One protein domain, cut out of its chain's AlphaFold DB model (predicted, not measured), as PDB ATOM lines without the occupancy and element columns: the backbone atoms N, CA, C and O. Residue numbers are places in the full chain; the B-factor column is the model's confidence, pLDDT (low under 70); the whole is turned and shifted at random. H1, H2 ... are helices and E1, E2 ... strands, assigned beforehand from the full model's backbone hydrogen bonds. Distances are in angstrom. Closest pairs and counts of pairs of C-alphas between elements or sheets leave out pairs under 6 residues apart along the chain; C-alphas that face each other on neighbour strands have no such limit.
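What this domain is: This is residues 2 to 110 of the 125 residues of the protein "Kinase-like domain-containing protein" of Tribonema minus (UniProt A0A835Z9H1). Two small two-stranded sheets sit along the helix H1, E1 and E4 by its last residues and the hairpin of E2 and E3 by its residues 2 to 10, while a second long helix, H3, runs beside H1 the opposite way. A long stretch without a named element, residues 57 to 82, leads from E4 to the small helix H2, which lies near the beginning of H3. The printed part has 109 residues, with three named helices and four named strands in the order H1 E1 E2 E3 E4 H2 H3; both sheets are antiparallel. The class is mixed, helices and strands, with under half of the residues in named elements. The whole is compact, with a radius of gyration of the C-alphas of 14.2 A and spans of 44 by 35 by 22 A.

Where its parts are: E1 is residues 24 to 27, 9.7 A from first to last C-alpha, and E4 is residues 53 to 56, 10.0 A. H1 is residues 2 to 14, 18.4 A long, with C-alpha 2 at (139.762, 117.751, 84.172). E2 is residues 36 to 38, 7.0 A, and E3 is residues 44 to 46, 6.9 A. H3 is residues 94 to 109, 22.5 A, with C-alpha 109 at (152.498, 110.380, 86.834). H2 is residues 83 to 86, 5.0 A.

How they stand to each other: E1 and E4 are antiparallel neighbours at 165 degrees, with N 25 and O 55 within hydrogen-bond range at 2.9 A and N 53 and O 27 at 2.8 A. The closest C-alphas of H1 and E1 are those of His 14 and Arg 25, 4.8 A apart, while H1 and E4 are apart. The closest C-alphas of H1 and E3 are those of Val 2 and Ala 44, 5.5 A apart. E2 and E3 form an antiparallel hairpin at 139 degrees, with N 45 and O 37 within hydrogen-bond range at 2.7 A. H1 and H3 are close but not clearly touching, with the C-alphas of Ala 3 and Leu 104 closest at 6.8 A, at a shallow tilt of 2 degrees, opposite ways. H2 and H3 are close but not clearly touching, with the C-alphas of Val 85 and Ala 95 closest at 7.2 A. In H1 and H3 every O i to N i+4 pair is within hydrogen-bond range; H2 is too short for such a pair.

The domain as a whole: The two C-alphas farthest apart, those of Asp 60 and Leu 110, are 45.5 A apart. The printed part has no cut. The link from E4 to H2, 26 residues, is long, and the link from E2 to E3 is tight. The mean pLDDT of the printed part is 90.2, and it is under 70 at residues 62 to 63, residue 65 and residues 73 to 74.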
ATOM      1  N   VAL A   2     140.105 118.122  82.771       96.38
ATOM      2  CA  VAL A   2     139.762 117.751  84.172       96.38
ATOM      3  C   VAL A   2     140.359 118.703  85.214       96.38
ATOM      4  O   VAL A   2     139.645 119.232  86.055       96.38
ATOM      5  N   ALA A   3     141.664 118.966  85.119       97.12
ATOM      6  CA  ALA A   3     142.365 119.907  85.991       97.12
ATOM      7  C   ALA A   3     141.748 121.318  85.990       97.12
ATOM      8  O   ALA A   3     141.657 121.957  87.032       97.12
ATOM      9  N   GLU A   4     141.326 121.792  84.822       98.06
ATOM     10  CA  GLU A   4     140.753 123.124  84.634       98.06
ATOM     11  C   GLU A   4     139.354 123.214  85.250       98.06
ATOM     12  O   GLU A   4     139.073 124.149  85.994       98.06
ATOM     13  N   ASP A   5     138.520 122.196  85.030       98.25
ATOM     14  CA  ASP A   5     137.181 122.105  85.617       98.25
ATOM     15  C   ASP A   5     137.246 122.100  87.159       98.25
ATOM     16  O   ASP A   5     136.487 122.805  87.828       98.25
ATOM     17  N   ILE A   6     138.190 121.344  87.737       98.31
ATOM     18  CA  ILE A   6     138.381 121.282  89.193       98.31
ATOM     19  C   ILE A   6     138.974 122.586  89.738       98.31
ATOM     20  O   ILE A   6     138.518 123.067  90.775       98.31
ATOM     21  N   ALA A   7     139.919 123.214  89.032       98.31
ATOM     22  CA  ALA A   7     140.429 124.531  89.408       98.31
ATOM     23  C   ALA A   7     139.321 125.600  89.398       98.31
ATOM     24  O   ALA A   7     139.261 126.430  90.307       98.31
ATOM     25  N   ALA A   8     138.410 125.557  88.422       98.31
ATOM     26  CA  ALA A   8     137.263 126.457  88.359       98.31
ATOM     27  C   ALA A   8     136.293 126.234  89.533       98.31
ATOM     28  O   ALA A   8     135.814 127.203  90.126       98.31
ATOM     29  N   ALA A   9     136.043 124.977  89.915       97.94
ATOM     30  CA  ALA A   9     135.236 124.648  91.091       97.94
ATOM     31  C   ALA A   9     135.874 125.169  92.393       97.94
ATOM     32  O   ALA A   9     135.188 125.790  93.203       97.94
ATOM     33  N   LEU A  10     137.187 124.985  92.574       98.06
ATOM     34  CA  LEU A  10     137.931 125.527  93.718       98.06
ATOM     35  C   LEU A  10     137.852 127.055  93.765       98.06
ATOM     36  O   LEU A  10     137.486 127.622  94.792       98.06
ATOM     37  N   ALA A  11     138.106 127.724  92.639       97.25
ATOM     38  CA  ALA A  11     138.011 129.177  92.550       97.25
ATOM     39  C   ALA A  11     136.605 129.684  92.905       97.25
ATOM     40  O   ALA A  11     136.483 130.685  93.612       97.25
ATOM     41  N   TYR A  12     135.556 128.983  92.460       96.31
ATOM     42  CA  TYR A  12     134.171 129.304  92.803       96.31
ATOM     43  C   TYR A  12     133.907 129.189  94.310       96.31
ATOM     44  O   TYR A  12     133.341 130.106  94.897       96.31
ATOM     45  N   MET A  13     134.334 128.094  94.939       95.81
ATOM     46  CA  MET A  13     134.121 127.843  96.371       95.81
ATOM     47  C   MET A  13     134.913 128.800  97.268       95.81
ATOM     48  O   MET A  13     134.395 129.300  98.267       95.81
ATOM     49  N   HIS A  14     136.167 129.078  96.905       94.69
ATOM     50  CA  HIS A  14     137.074 129.923  97.686       94.69
ATOM     51  C   HIS A  14     136.761 131.417  97.554       94.69
ATOM     52  O   HIS A  14     137.181 132.208  98.392       94.69
ATOM     53  N   ASN A  15     136.016 131.818  96.521       92.25
ATOM     54  CA  ASN A  15     135.597 133.205  96.299       92.25
ATOM     55  C   ASN A  15     134.071 133.360  96.329       92.25
ATOM     56  O   ASN A  15     133.533 134.317  95.761       92.25
ATOM     57  N   HIS A  16     133.367 132.412  96.954       92.44
ATOM     58  CA  HIS A  16     131.916 132.418  96.973       92.44
ATOM     59  C   HIS A  16     131.375 133.628  97.746       92.44
ATOM     60  O   HIS A  16     131.997 134.173  98.662       92.44
ATOM     61  N   ARG A  17     130.185 134.073  97.355       89.06
ATOM     62  CA  ARG A  17     129.454 135.131  98.046       89.06
ATOM     63  C   ARG A  17     128.035 134.662  98.271       89.06
ATOM     64  O   ARG A  17     127.402 134.156  97.344       89.06
ATOM     65  N   GLN A  18     127.542 134.868  99.485       86.00
ATOM     66  CA  GLN A  18     126.128 134.679  99.779       86.00
ATOM     67  C   GLN A  18     125.285 135.619  98.914       86.00
ATOM     68  O   GLN A  18     125.757 136.644  98.418       86.00
ATOM     69  N   TYR A  19     123.996 135.307  98.804       85.62
ATOM     70  CA  TYR A  19     123.025 136.162  98.122       85.62
ATOM     71  C   TYR A  19     122.977 137.595  98.692       85.62
ATOM     72  O   TYR A  19     122.721 138.549  97.964       85.62
ATOM     73  N   THR A  20     123.288 137.760  99.981       87.56
ATOM     74  CA  THR A  20     123.412 139.053 100.680       87.56
ATOM     75  C   THR A  20     124.655 139.859 100.278       87.56
ATOM     76  O   THR A  20     124.812 141.003 100.698       87.56
ATOM     77  N   GLY A  21     125.554 139.283  99.473       85.88
ATOM     78  CA  GLY A  21     126.826 139.878  99.065       85.88
ATOM     79  C   GLY A  21     127.983 139.615 100.032       85.88
ATOM     80  O   GLY A  21     129.126 139.943  99.698       85.88
ATOM     81  N   VAL A  22     127.715 138.996 101.186       86.69
ATOM     82  CA  VAL A  22     128.718 138.664 102.206       86.69
ATOM     83  C   VAL A  22     129.680 137.586 101.680       86.69
ATOM     84  O   VAL A  22     129.212 136.569 101.151       86.69
ATOM     85  N   PRO A  23     131.011 137.788 101.771       88.50
ATOM     86  CA  PRO A  23     131.985 136.766 101.404       88.50
ATOM     87  C   PRO A  23     131.819 135.502 102.246       88.50
ATOM     88  O   PRO A  23     131.652 135.577 103.461       88.50
ATOM     89  N   VAL A  24     131.927 134.344 101.601       90.00
ATOM     90  CA  VAL A  24     131.994 133.042 102.269       90.00
ATOM     91  C   VAL A  24     133.072 132.208 101.605       90.00
ATOM     92  O   VAL A  24     133.109 132.090 100.381       90.00
ATOM     93  N   ARG A  25     133.934 131.594 102.411       91.44
ATOM     94  CA  ARG A  25     134.890 130.599 101.919       91.44
ATOM     95  C   ARG A  25     134.373 129.210 102.236       91.44
ATOM     96  O   ARG A  25     134.185 128.859 103.398       91.44
ATOM     97  N   ILE A  26     134.167 128.420 101.189       94.00
ATOM     98  CA  ILE A  26     133.858 126.995 101.302       94.00
ATOM     99  C   ILE A  26     135.159 126.237 101.057       94.00
ATOM    100  O   ILE A  26     135.754 126.371  99.991       94.00
ATOM    101  N   ILE A  27     135.604 125.452 102.033       95.06
ATOM    102  CA  ILE A  27     136.814 124.627 101.943       95.06
ATOM    103  C   ILE A  27     136.367 123.173 101.853       95.06
ATOM    104  O   ILE A  27     135.651 122.702 102.736       95.06
ATOM    105  N   HIS A  28     136.764 122.452 100.808       96.06
ATOM    106  CA  HIS A  28     136.283 121.092 100.556       96.06
ATOM    107  C   HIS A  28     136.881 120.062 101.519       96.06
ATOM    108  O   HIS A  28     136.173 119.168 101.979       96.06
ATOM    109  N   ARG A  29     138.181 120.176 101.825       94.50
ATOM    110  CA  ARG A  29     138.942 119.327 102.764       94.50
ATOM    111  C   ARG A  29     139.077 117.842 102.392       94.50
ATOM    112  O   ARG A  29     139.548 117.058 103.205       94.50
ATOM    113  N   ASP A  30     138.703 117.440 101.177       94.69
ATOM    114  CA  ASP A  30     138.833 116.042 100.718       94.69
ATOM    115  C   ASP A  30     138.967 115.947  99.188       94.69
ATOM    116  O   ASP A  30     138.261 115.198  98.513       94.69
ATOM    117  N   ILE A  31     139.854 116.760  98.611       97.12
ATOM    118  CA  ILE A  31     140.138 116.710  97.172       97.12
ATOM    119  C   ILE A  31     140.956 115.449  96.869       97.12
ATOM    120  O   ILE A  31     142.085 115.306  97.332       97.12
ATOM    121  N   LYS A  32     140.385 114.538  96.077       94.88
ATOM    122  CA  LYS A  32     141.004 113.270  95.654       94.88
ATOM    123  C   LYS A  32     140.334 112.752  94.374       94.88
ATOM    124  O   LYS A  32     139.193 113.142  94.113       94.88
ATOM    125  N   PRO A  33     140.947 111.820  93.620       95.88
ATOM    126  CA  PRO A  33     140.349 111.287  92.393       95.88
ATOM    127  C   PRO A  33     138.943 110.708  92.590       95.88
ATOM    128  O   PRO A  33     138.072 110.908  91.753       95.88
ATOM    129  N   GLY A  34     138.693 110.040  93.724       95.50
ATOM    130  CA  GLY A  34     137.382 109.458  94.044       95.50
ATOM    131  C   GLY A  34     136.246 110.476  94.203       95.50
ATOM    132  O   GLY A  34     135.085 110.091  94.115       95.50
ATOM    133  N   ASN A  35     136.579 111.757  94.383       97.62
ATOM    134  CA  ASN A  35     135.628 112.862  94.507       97.62
ATOM    135  C   ASN A  35     135.551 113.704  93.216       97.62
ATOM    136  O   ASN A  35     134.952 114.778  93.204       97.62
ATOM    137  N   VAL A  36     136.139 113.222  92.116       97.81
ATOM    138  CA  VAL A  36     136.025 113.811  90.778       97.81
ATOM    139  C   VAL A  36     135.093 112.938  89.941       97.81
ATOM    140  O   VAL A  36     135.435 111.820  89.563       97.81
ATOM    141  N   MET A  37     133.901 113.448  89.641       97.94
ATOM    142  CA  MET A  37     132.906 112.769  88.805       97.94
ATOM    143  C   MET A  37     132.762 113.446  87.447       97.94
ATOM    144  O   MET A  37     133.124 114.605  87.282       97.94
ATOM    145  N   PHE A  38     132.188 112.739  86.477       97.81
ATOM    146  CA  PHE A  38     131.940 113.261  85.136       97.81
ATOM    147  C   PHE A  38     130.444 113.302  84.855       97.81
ATOM    148  O   PHE A  38     129.724 112.343  85.137       97.81
ATOM    149  N   ASP A  39     129.968 114.406  84.286       96.56
ATOM    150  CA  ASP A  39     128.606 114.463  83.765       96.56
ATOM    151  C   ASP A  39     128.497 113.857  82.352       96.56
ATOM    152  O   ASP A  39     129.476 113.424  81.743       96.56
ATOM    153  N   LYS A  40     127.274 113.841  81.801       96.88
ATOM    154  CA  LYS A  40     126.988 113.285  80.465       96.88
ATOM    155  C   LYS A  40     127.731 113.989  79.323       96.88
ATOM    156  O   LYS A  40     127.747 113.468  78.213       96.88
ATOM    157  N   ARG A  41     128.286 115.181  79.561       96.31
ATOM    158  CA  ARG A  41     129.039 115.970  78.579       96.31
ATOM    159  C   ARG A  41     130.551 115.809  78.757       96.31
ATOM    160  O   ARG A  41     131.303 116.425  78.009       96.31
ATOM    161  N   GLY A  42     130.988 114.988  79.715       95.19
ATOM    162  CA  GLY A  42     132.398 114.782  80.031       95.19
ATOM    163  C   GLY A  42     133.018 115.919  80.846       95.19
ATOM    164  O   GLY A  42     134.240 115.973  80.952       95.19
ATOM    165  N   THR A  43     132.213 116.819  81.420       97.56
ATOM    166  CA  THR A  43     132.711 117.872  82.312       97.56
ATOM    167  C   THR A  43     132.982 117.281  83.689       97.56
ATOM    168  O   THR A  43     132.104 116.623  84.262       97.56
ATOM    169  N   ALA A  44     134.182 117.514  84.221       98.19
ATOM    170  CA  ALA A  44     134.522 117.065  85.561       98.19
ATOM    171  C   ALA A  44     133.823 117.938  86.615       98.19
ATOM    172  O   ALA A  44     133.685 119.154  86.474       98.19
ATOM    173  N   LYS A  45     133.349 117.304  87.683       97.94
ATOM    174  CA  LYS A  45     132.662 117.930  88.808       97.94
ATOM    175  C   LYS A  45     133.274 117.428  90.097       97.94
ATOM    176  O   LYS A  45     133.439 116.224  90.283       97.94
ATOM    177  N   LEU A  46     133.570 118.366  90.984       97.81
ATOM    178  CA  LEU A  46     133.948 118.056  92.348       97.81
ATOM    179  C   LEU A  46     132.689 117.705  93.154       97.81
ATOM    180  O   LEU A  46     131.680 118.411  93.063       97.81
ATOM    181  N   VAL A  47     132.736 116.601  93.894       97.00
ATOM    182  CA  VAL A  47     131.616 116.065  94.681       97.00
ATOM    183  C   VAL A  47     132.059 115.690  96.097       97.00
ATOM    184  O   VAL A  47     133.245 115.673  96.386       97.00
ATOM    185  N   ASP A  48     131.094 115.299  96.935       95.31
ATOM    186  CA  ASP A  48     131.290 114.869  98.327       95.31
ATOM    187  C   ASP A  48     131.793 115.977  99.269       95.31
ATOM    188  O   ASP A  48     132.942 116.040  99.691       95.31
ATOM    189  N   PHE A  49     130.849 116.828  99.667       95.00
ATOM    190  CA  PHE A  49     131.049 117.932 100.604       95.00
ATOM    191  C   PHE A  49     130.827 117.521 102.064       95.00
ATOM    192  O   PHE A  49     130.653 118.384 102.922       95.00
ATOM    193  N   SER A  50     130.794 116.222 102.373       92.62
ATOM    194  CA  SER A  50     130.559 115.741 103.744       92.62
ATOM    195  C   SER A  50     131.590 116.281 104.736       92.62
ATOM    196  O   SER A  50     131.282 116.501 105.906       92.62
ATOM    197  N   MET A  51     132.802 116.529 104.243       91.31
ATOM    198  CA  MET A  51     133.922 117.081 104.988       91.31
ATOM    199  C   MET A  51     134.081 118.586 104.789       91.31
ATOM    200  O   MET A  51     135.035 119.148 105.309       91.31
ATOM    201  N   ALA A  52     133.196 119.276 104.072       93.19
ATOM    202  CA  ALA A  52     133.386 120.693 103.788       93.19
ATOM    203  C   ALA A  52     133.328 121.549 105.067       93.19
ATOM    204  O   ALA A  52     132.639 121.224 106.035       93.19
ATOM    205  N   GLY A  53     134.110 122.623 105.097       91.06
ATOM    206  CA  GLY A  53     134.064 123.672 106.113       91.06
ATOM    207  C   GLY A  53     133.588 124.979 105.489       91.06
ATOM    208  O   GLY A  53     133.909 125.261 104.334       91.06
ATOM    209  N   VAL A  54     132.828 125.769 106.243       89.94
ATOM    210  CA  VAL A  54     132.323 127.074 105.800       89.94
ATOM    211  C   VAL A  54     132.857 128.144 106.738       89.94
ATOM    212  O   VAL A  54     132.727 128.027 107.954       89.94
ATOM    213  N   LEU A  55     133.460 129.173 106.156       88.00
ATOM    214  CA  LEU A  55     133.940 130.353 106.857       88.00
ATOM    215  C   LEU A  55     133.120 131.546 106.381       88.00
ATOM    216  O   LEU A  55     133.201 131.936 105.210       88.00
ATOM    217  N   GLU A  56     132.306 132.083 107.279       84.38
ATOM    218  CA  GLU A  56     131.508 133.279 107.040       84.38
ATOM    219  C   GLU A  56     132.234 134.493 107.608       84.38
ATOM    220  O   GLU A  56     132.765 134.441 108.715       84.38
ATOM    221  N   PHE A  57     132.256 135.574 106.836       82.94
ATOM    222  CA  PHE A  57     132.892 136.827 107.227       82.94
ATOM    223  C   PHE A  57     131.829 137.867 107.570       82.94
ATOM    224  O   PHE A  57     130.734 137.857 107.006       82.94
ATOM    225  N   GLY A  58     132.141 138.789 108.474       80.19
ATOM    226  CA  GLY A  58     131.288 139.946 108.737       80.19
ATOM    227  C   GLY A  58     131.119 140.844 107.500       80.19
ATOM    228  O   GLY A  58     131.970 140.877 106.613       80.19
ATOM    229  N   HIS A  59     130.036 141.629 107.452       72.56
ATOM    230  CA  HIS A  59     129.764 142.574 106.353       72.56
ATOM    231  C   HIS A  59     130.916 143.567 106.097       72.56
ATOM    232  O   HIS A  59     131.148 143.952 104.950       72.56
ATOM    233  N   ASP A  60     131.639 143.940 107.156       75.06
ATOM    234  CA  ASP A  60     132.763 144.881 107.118       75.06
ATOM    235  C   ASP A  60     134.134 144.185 107.129       75.06
ATOM    236  O   ASP A  60     135.177 144.839 107.023       75.06
ATOM    237  N   GLU A  61     134.158 142.856 107.236       72.69
ATOM    238  CA  GLU A  61     135.395 142.089 107.280       72.69
ATOM    239  C   GLU A  61     135.919 141.854 105.865       72.69
ATOM    240  O   GLU A  61     135.231 141.365 104.964       72.69
ATOM    241  N   ARG A  62     137.186 142.210 105.659       68.38
ATOM    242  CA  ARG A  62     137.913 141.853 104.444       68.38
ATOM    243  C   ARG A  62     138.731 140.605 104.746       68.38
ATOM    244  O   ARG A  62     139.769 140.748 105.391       68.38
ATOM    245  N   PRO A  63     138.305 139.419 104.281       67.75
ATOM    246  CA  PRO A  63     139.025 138.186 104.563       67.75
ATOM    247  C   PRO A  63     140.461 138.289 104.052       67.75
ATOM    248  O   PRO A  63     140.693 138.479 102.852       67.75
ATOM    249  N   SER A  64     141.430 138.188 104.960       76.69
ATOM    250  CA  SER A  64     142.846 138.252 104.600       76.69
ATOM    251  C   SER A  64     143.249 136.981 103.846       76.69
ATOM    252  O   SER A  64     142.700 135.898 104.055       76.69
ATOM    253  N   MET A  65     144.207 137.084 102.919       69.44
ATOM    254  CA  MET A  65     144.726 135.904 102.209       69.44
ATOM    255  C   MET A  65     145.518 134.958 103.124       69.44
ATOM    256  O   MET A  65     145.629 133.779 102.807       69.44
ATOM    257  N   ASN A  66     146.042 135.459 104.246       76.19
ATOM    258  CA  ASN A  66     146.870 134.684 105.178       76.19
ATOM    259  C   ASN A  66     146.133 134.313 106.470       76.19
ATOM    260  O   ASN A  66     146.750 133.808 107.405       76.19
ATOM    261  N   GLU A  67     144.836 134.596 106.550       81.12
ATOM    262  CA  GLU A  67     144.037 134.210 107.705       81.12
ATOM    263  C   GLU A  67     143.889 132.691 107.745       81.12
ATOM    264  O   GLU A  67     143.675 132.056 106.710       81.12
ATOM    265  N   THR A  68     144.053 132.119 108.933       82.56
ATOM    266  CA  THR A  68     143.905 130.688 109.196       82.56
ATOM    267  C   THR A  68     142.860 130.504 110.281       82.56
ATOM    268  O   THR A  68     142.660 131.389 111.113       82.56
ATOM    269  N   PHE A  69     142.164 129.376 110.240       81.06
ATOM    270  CA  PHE A  69     140.981 129.146 111.051       81.06
ATOM    271  C   PHE A  69     141.147 127.867 111.862       81.06
ATOM    272  O   PHE A  69     141.844 126.933 111.454       81.06
ATOM    273  N   ASP A  70     140.499 127.832 113.023       80.44
ATOM    274  CA  ASP A  70     140.394 126.624 113.832       80.44
ATOM    275  C   ASP A  70     139.308 125.718 113.246       80.44
ATOM    276  O   ASP A  70     138.121 125.806 113.565       80.44
ATOM    277  N   LEU A  71     139.723 124.911 112.275       75.00
ATOM    278  CA  LEU A  71     138.894 123.912 111.624       75.00
ATOM    279  C   LEU A  71     139.291 122.534 112.152       75.00
ATOM    280  O   LEU A  71     140.459 122.258 112.411       75.00
ATOM    281  N   THR A  72     138.307 121.648 112.285       73.06
ATOM    282  CA  THR A  72     138.523 120.288 112.784       73.06
ATOM    283  C   THR A  72     139.631 119.558 112.005       73.06
ATOM    284  O   THR A  72     139.551 119.421 110.784       73.06
ATOM    285  N   GLY A  73     140.659 119.090 112.724       64.25
ATOM    286  CA  GLY A  73     141.755 118.274 112.182       64.25
ATOM    287  C   GLY A  73     141.372 116.802 111.960       64.25
ATOM    288  O   GLY A  73     140.283 116.377 112.339       64.25
ATOM    289  N   ASP A  74     142.280 116.016 111.366       64.94
ATOM    290  CA  ASP A  74     142.097 114.589 111.007       64.94
ATOM    291  C   ASP A  74     140.965 114.303 109.994       64.94
ATOM    292  O   ASP A  74     140.343 113.239 110.008       64.94
ATOM    293  N   ILE A  75     140.700 115.246 109.087       71.31
ATOM    294  CA  ILE A  75     139.643 115.141 108.075       71.31
ATOM    295  C   ILE A  75     140.224 114.990 106.668       71.31
ATOM    296  O   ILE A  75     141.148 115.701 106.290       71.31
ATOM    297  N   GLY A  76     139.620 114.109 105.868       74.56
ATOM    298  CA  GLY A  76     139.981 113.898 104.469       74.56
ATOM    299  C   GLY A  76     140.954 112.741 104.254       74.56
ATOM    300  O   GLY A  76     141.380 112.049 105.182       74.56
ATOM    301  N   ASN A  77     141.281 112.473 102.993       83.25
ATOM    302  CA  ASN A  77     142.182 111.386 102.634       83.25
ATOM    303  C   ASN A  77     143.647 111.729 102.957       83.25
ATOM    304  O   ASN A  77     144.234 112.622 102.350       83.25
ATOM    305  N   CYS A  78     144.268 110.941 103.840       85.25
ATOM    306  CA  CYS A  78     145.638 111.149 104.318       85.25
ATOM    307  C   CYS A  78     146.710 111.256 103.228       85.25
ATOM    308  O   CYS A  78     147.742 111.871 103.465       85.25
ATOM    309  N   ARG A  79     146.489 110.681 102.040       89.12
ATOM    310  CA  ARG A  79     147.440 110.796 100.923       89.12
ATOM    311  C   ARG A  79     147.399 112.154 100.240       89.12
ATOM    312  O   ARG A  79     148.399 112.538  99.655       89.12
ATOM    313  N   PHE A  80     146.261 112.840 100.290       91.88
ATOM    314  CA  PHE A  80     146.057 114.147  99.661       91.88
ATOM    315  C   PHE A  80     146.098 115.291 100.677       91.88
ATOM    316  O   PHE A  80     146.199 116.449 100.293       91.88
ATOM    317  N   MET A  81     146.040 114.962 101.968       91.88
ATOM    318  CA  MET A  81     145.976 115.910 103.068       91.88
ATOM    319  C   MET A  81     147.187 116.849 103.102       91.88
ATOM    320  O   MET A  81     148.336 116.413 103.053       91.88
ATOM    321  N   ALA A  82     146.906 118.143 103.254       92.12
ATOM    322  CA  ALA A  82     147.929 119.159 103.450       92.12
ATOM    323  C   ALA A  82     148.686 118.955 104.776       92.12
ATOM    324  O   ALA A  82     148.087 118.538 105.774       92.12
ATOM    325  N   PRO A  83     149.997 119.236 104.821       90.31
ATOM    326  CA  PRO A  83     150.816 118.958 105.996       90.31
ATOM    327  C   PRO A  83     150.359 119.724 107.247       90.31
ATOM    328  O   PRO A  83     150.405 119.165 108.339       90.31
ATOM    329  N   GLU A  84     149.881 120.958 107.103       90.56
ATOM    330  CA  GLU A  84     149.307 121.761 108.191       90.56
ATOM    331  C   GLU A  84     148.035 121.119 108.775       90.56
ATOM    332  O   GLU A  84     147.872 121.055 109.993       90.56
ATOM    333  N   VAL A  85     147.188 120.520 107.928       89.69
ATOM    334  CA  VAL A  85     145.988 119.783 108.363       89.69
ATOM    335  C   VAL A  85     146.391 118.512 109.115       89.69
ATOM    336  O   VAL A  85     145.841 118.218 110.176       89.69
ATOM    337  N   ALA A  86     147.396 117.786 108.614       87.19
ATOM    338  CA  ALA A  86     147.918 116.580 109.262       87.19
ATOM    339  C   ALA A  86     148.573 116.866 110.626       87.19
ATOM    340  O   ALA A  86     148.556 116.010 111.511       87.19
ATOM    341  N   ARG A  87     149.143 118.065 110.808       87.50
ATOM    342  CA  ARG A  87     149.712 118.534 112.083       87.50
ATOM    343  C   ARG A  87     148.688 119.176 113.016       87.50
ATOM    344  O   ARG A  87     149.057 119.524 114.134       87.50
ATOM    345  N   LYS A  88     147.420 119.280 112.600       86.69
ATOM    346  CA  LYS A  88     146.348 119.944 113.361       86.69
ATOM    347  C   LYS A  88     146.668 121.415 113.647       86.69
ATOM    348  O   LYS A  88     146.327 121.938 114.704       86.69
ATOM    349  N   GLU A  89     147.365 122.056 112.717       88.88
ATOM    350  CA  GLU A  89     147.629 123.492 112.744       88.88
ATOM    351  C   GLU A  89     146.413 124.244 112.190       88.88
ATOM    352  O   GLU A  89     145.576 123.664 111.499       88.88
ATOM    353  N   HIS A  90     146.311 125.545 112.465       89.06
ATOM    354  CA  HIS A  90     145.305 126.379 111.811       89.06
ATOM    355  C   HIS A  90     145.573 126.436 110.306       89.06
ATOM    356  O   HIS A  90     146.706 126.642 109.868       89.06
ATOM    357  N   TYR A  91     144.520 126.291 109.507       90.06
ATOM    358  CA  TYR A  91     144.630 126.258 108.051       90.06
ATOM    359  C   TYR A  91     143.496 127.034 107.386       90.06
ATOM    360  O   TYR A  91     142.580 127.539 108.035       90.06
ATOM    361  N   ASN A  92     143.585 127.170 106.067       91.75
ATOM    362  CA  ASN A  92     142.603 127.863 105.244       91.75
ATOM    363  C   ASN A  92     142.404 127.126 103.912       91.75
ATOM    364  O   ASN A  92     142.759 125.952 103.772       91.75
ATOM    365  N   GLU A  93     141.836 127.799 102.914       94.12
ATOM    366  CA  GLU A  93     141.531 127.206 101.614       94.12
ATOM    367  C   GLU A  93     142.765 126.685 100.854       94.12
ATOM    368  O   GLU A  93     142.631 125.880  99.931       94.12
ATOM    369  N   LYS A  94     143.982 127.082 101.254       94.88
ATOM    370  CA  LYS A  94     145.233 126.572 100.671       94.88
ATOM    371  C   LYS A  94     145.421 125.071 100.888       94.88
ATOM    372  O   LYS A  94     146.069 124.439 100.054       94.88
ATOM    373  N   ALA A  95     144.773 124.484 101.894       94.44
ATOM    374  CA  ALA A  95     144.753 123.036 102.079       94.44
ATOM    375  C   ALA A  95     144.125 122.298 100.875       94.44
ATOM    376  O   ALA A  95     144.629 121.255 100.444       94.44
ATOM    377  N   ASP A  96     143.073 122.862 100.265       96.94
ATOM    378  CA  ASP A  96     142.493 122.310  99.033       96.94
ATOM    379  C   ASP A  96     143.458 122.464  97.848       96.94
ATOM    380  O   ASP A  96     143.524 121.584  96.992       96.94
ATOM    381  N   ILE A  97     144.234 123.555  97.802       97.81
ATOM    382  CA  ILE A  97     145.218 123.809  96.735       97.81
ATOM    383  C   ILE A  97     146.369 122.802  96.796       97.81
ATOM    384  O   ILE A  97     146.793 122.298  95.754       97.81
ATOM    385  N   TYR A  98     146.843 122.462  97.996       97.06
ATOM    386  CA  TYR A  98     147.825 121.392  98.182       97.06
ATOM    387  C   TYR A  98     147.279 120.049  97.681       97.06
ATOM    388  O   TYR A  98     147.908 119.378  96.860       97.06
ATOM    389  N   SER A  99     146.066 119.701  98.118       97.19
ATOM    390  CA  SER A  99     145.391 118.456  97.739       97.19
ATOM    391  C   SER A  99     145.162 118.372  96.219       97.19
ATOM    392  O   SER A  99     145.393 117.335  95.596       97.19
ATOM    393  N   PHE A 100     144.788 119.490  95.590       98.25
ATOM    394  CA  PHE A 100     144.683 119.620  94.137       98.25
ATOM    395  C   PHE A 100     146.034 119.440  93.436       98.25
ATOM    396  O   PHE A 100     146.096 118.781  92.401       98.25
ATOM    397  N   GLY A 101     147.127 119.952  94.006       98.12
ATOM    398  CA  GLY A 101     148.481 119.706  93.503       98.12
ATOM    399  C   GLY A 101     148.836 118.217  93.462       98.12
ATOM    400  O   GLY A 101     149.397 117.746  92.472       98.12
ATOM    401  N   LEU A 102     148.447 117.453  94.485       97.31
ATOM    402  CA  LEU A 102     148.636 115.999  94.509       97.31
ATOM    403  C   LEU A 102     147.731 115.267  93.513       97.31
ATOM    404  O   LEU A 102     148.188 114.332  92.858       97.31
ATOM    405  N   LEU A 103     146.492 115.727  93.327       96.88
ATOM    406  CA  LEU A 103     145.608 115.231  92.269       96.88
ATOM    407  C   LEU A 103     146.212 115.464  90.871       96.88
ATOM    408  O   LEU A 103     146.207 114.558  90.040       96.88
ATOM    409  N   LEU A 104     146.758 116.658  90.604       97.62
ATOM    410  CA  LEU A 104     147.468 116.958  89.354       97.62
ATOM    411  C   LEU A 104     148.671 116.034  89.162       97.62
ATOM    412  O   LEU A 104     148.859 115.479  88.079       97.62
ATOM    413  N   TRP A 105     149.473 115.865  90.210       96.94
ATOM    414  CA  TRP A 105     150.643 114.998  90.185       96.94
ATOM    415  C   TRP A 105     150.268 113.544  89.872       96.94
ATOM    416  O   TRP A 105     150.894 112.932  89.007       96.94
ATOM    417  N   GLU A 106     149.217 113.007  90.494       95.94
ATOM    418  CA  GLU A 106     148.715 111.655  90.211       95.94
ATOM    419  C   GLU A 106     148.217 111.522  88.770       95.94
ATOM    420  O   GLU A 106     148.533 110.541  88.102       95.94
ATOM    421  N   MET A 107     147.505 112.524  88.242       95.56
ATOM    422  CA  MET A 107     147.059 112.507  86.843       95.56
ATOM    423  C   MET A 107     148.226 112.492  85.846       95.56
ATOM    424  O   MET A 107     148.115 111.873  84.790       95.56
ATOM    425  N   ILE A 108     149.331 113.176  86.159       96.81
ATOM    426  CA  ILE A 108     150.503 113.268  85.274       96.81
ATOM    427  C   ILE A 108     151.368 112.009  85.369       96.81
ATOM    428  O   ILE A 108     151.852 111.508  84.356       96.81
ATOM    429  N   THR A 109     151.594 111.513  86.584       96.31
ATOM    430  CA  THR A 109     152.498 110.380  86.834       96.31
ATOM    431  C   THR A 109     151.815 109.028  86.695       96.31
ATOM    432  O   THR A 109     152.498 108.022  86.513       96.31
ATOM    433  N   LEU A 110     150.482 108.998  86.790       94.62
ATOM    434  CA  LEU A 110     149.668 107.787  86.914       94.62
ATOM    435  C   LEU A 110     150.069 106.926  88.124       94.62
ATOM    436  O   LEU A 110     149.841 105.715  88.144       94.62
TER     437      LEU A 110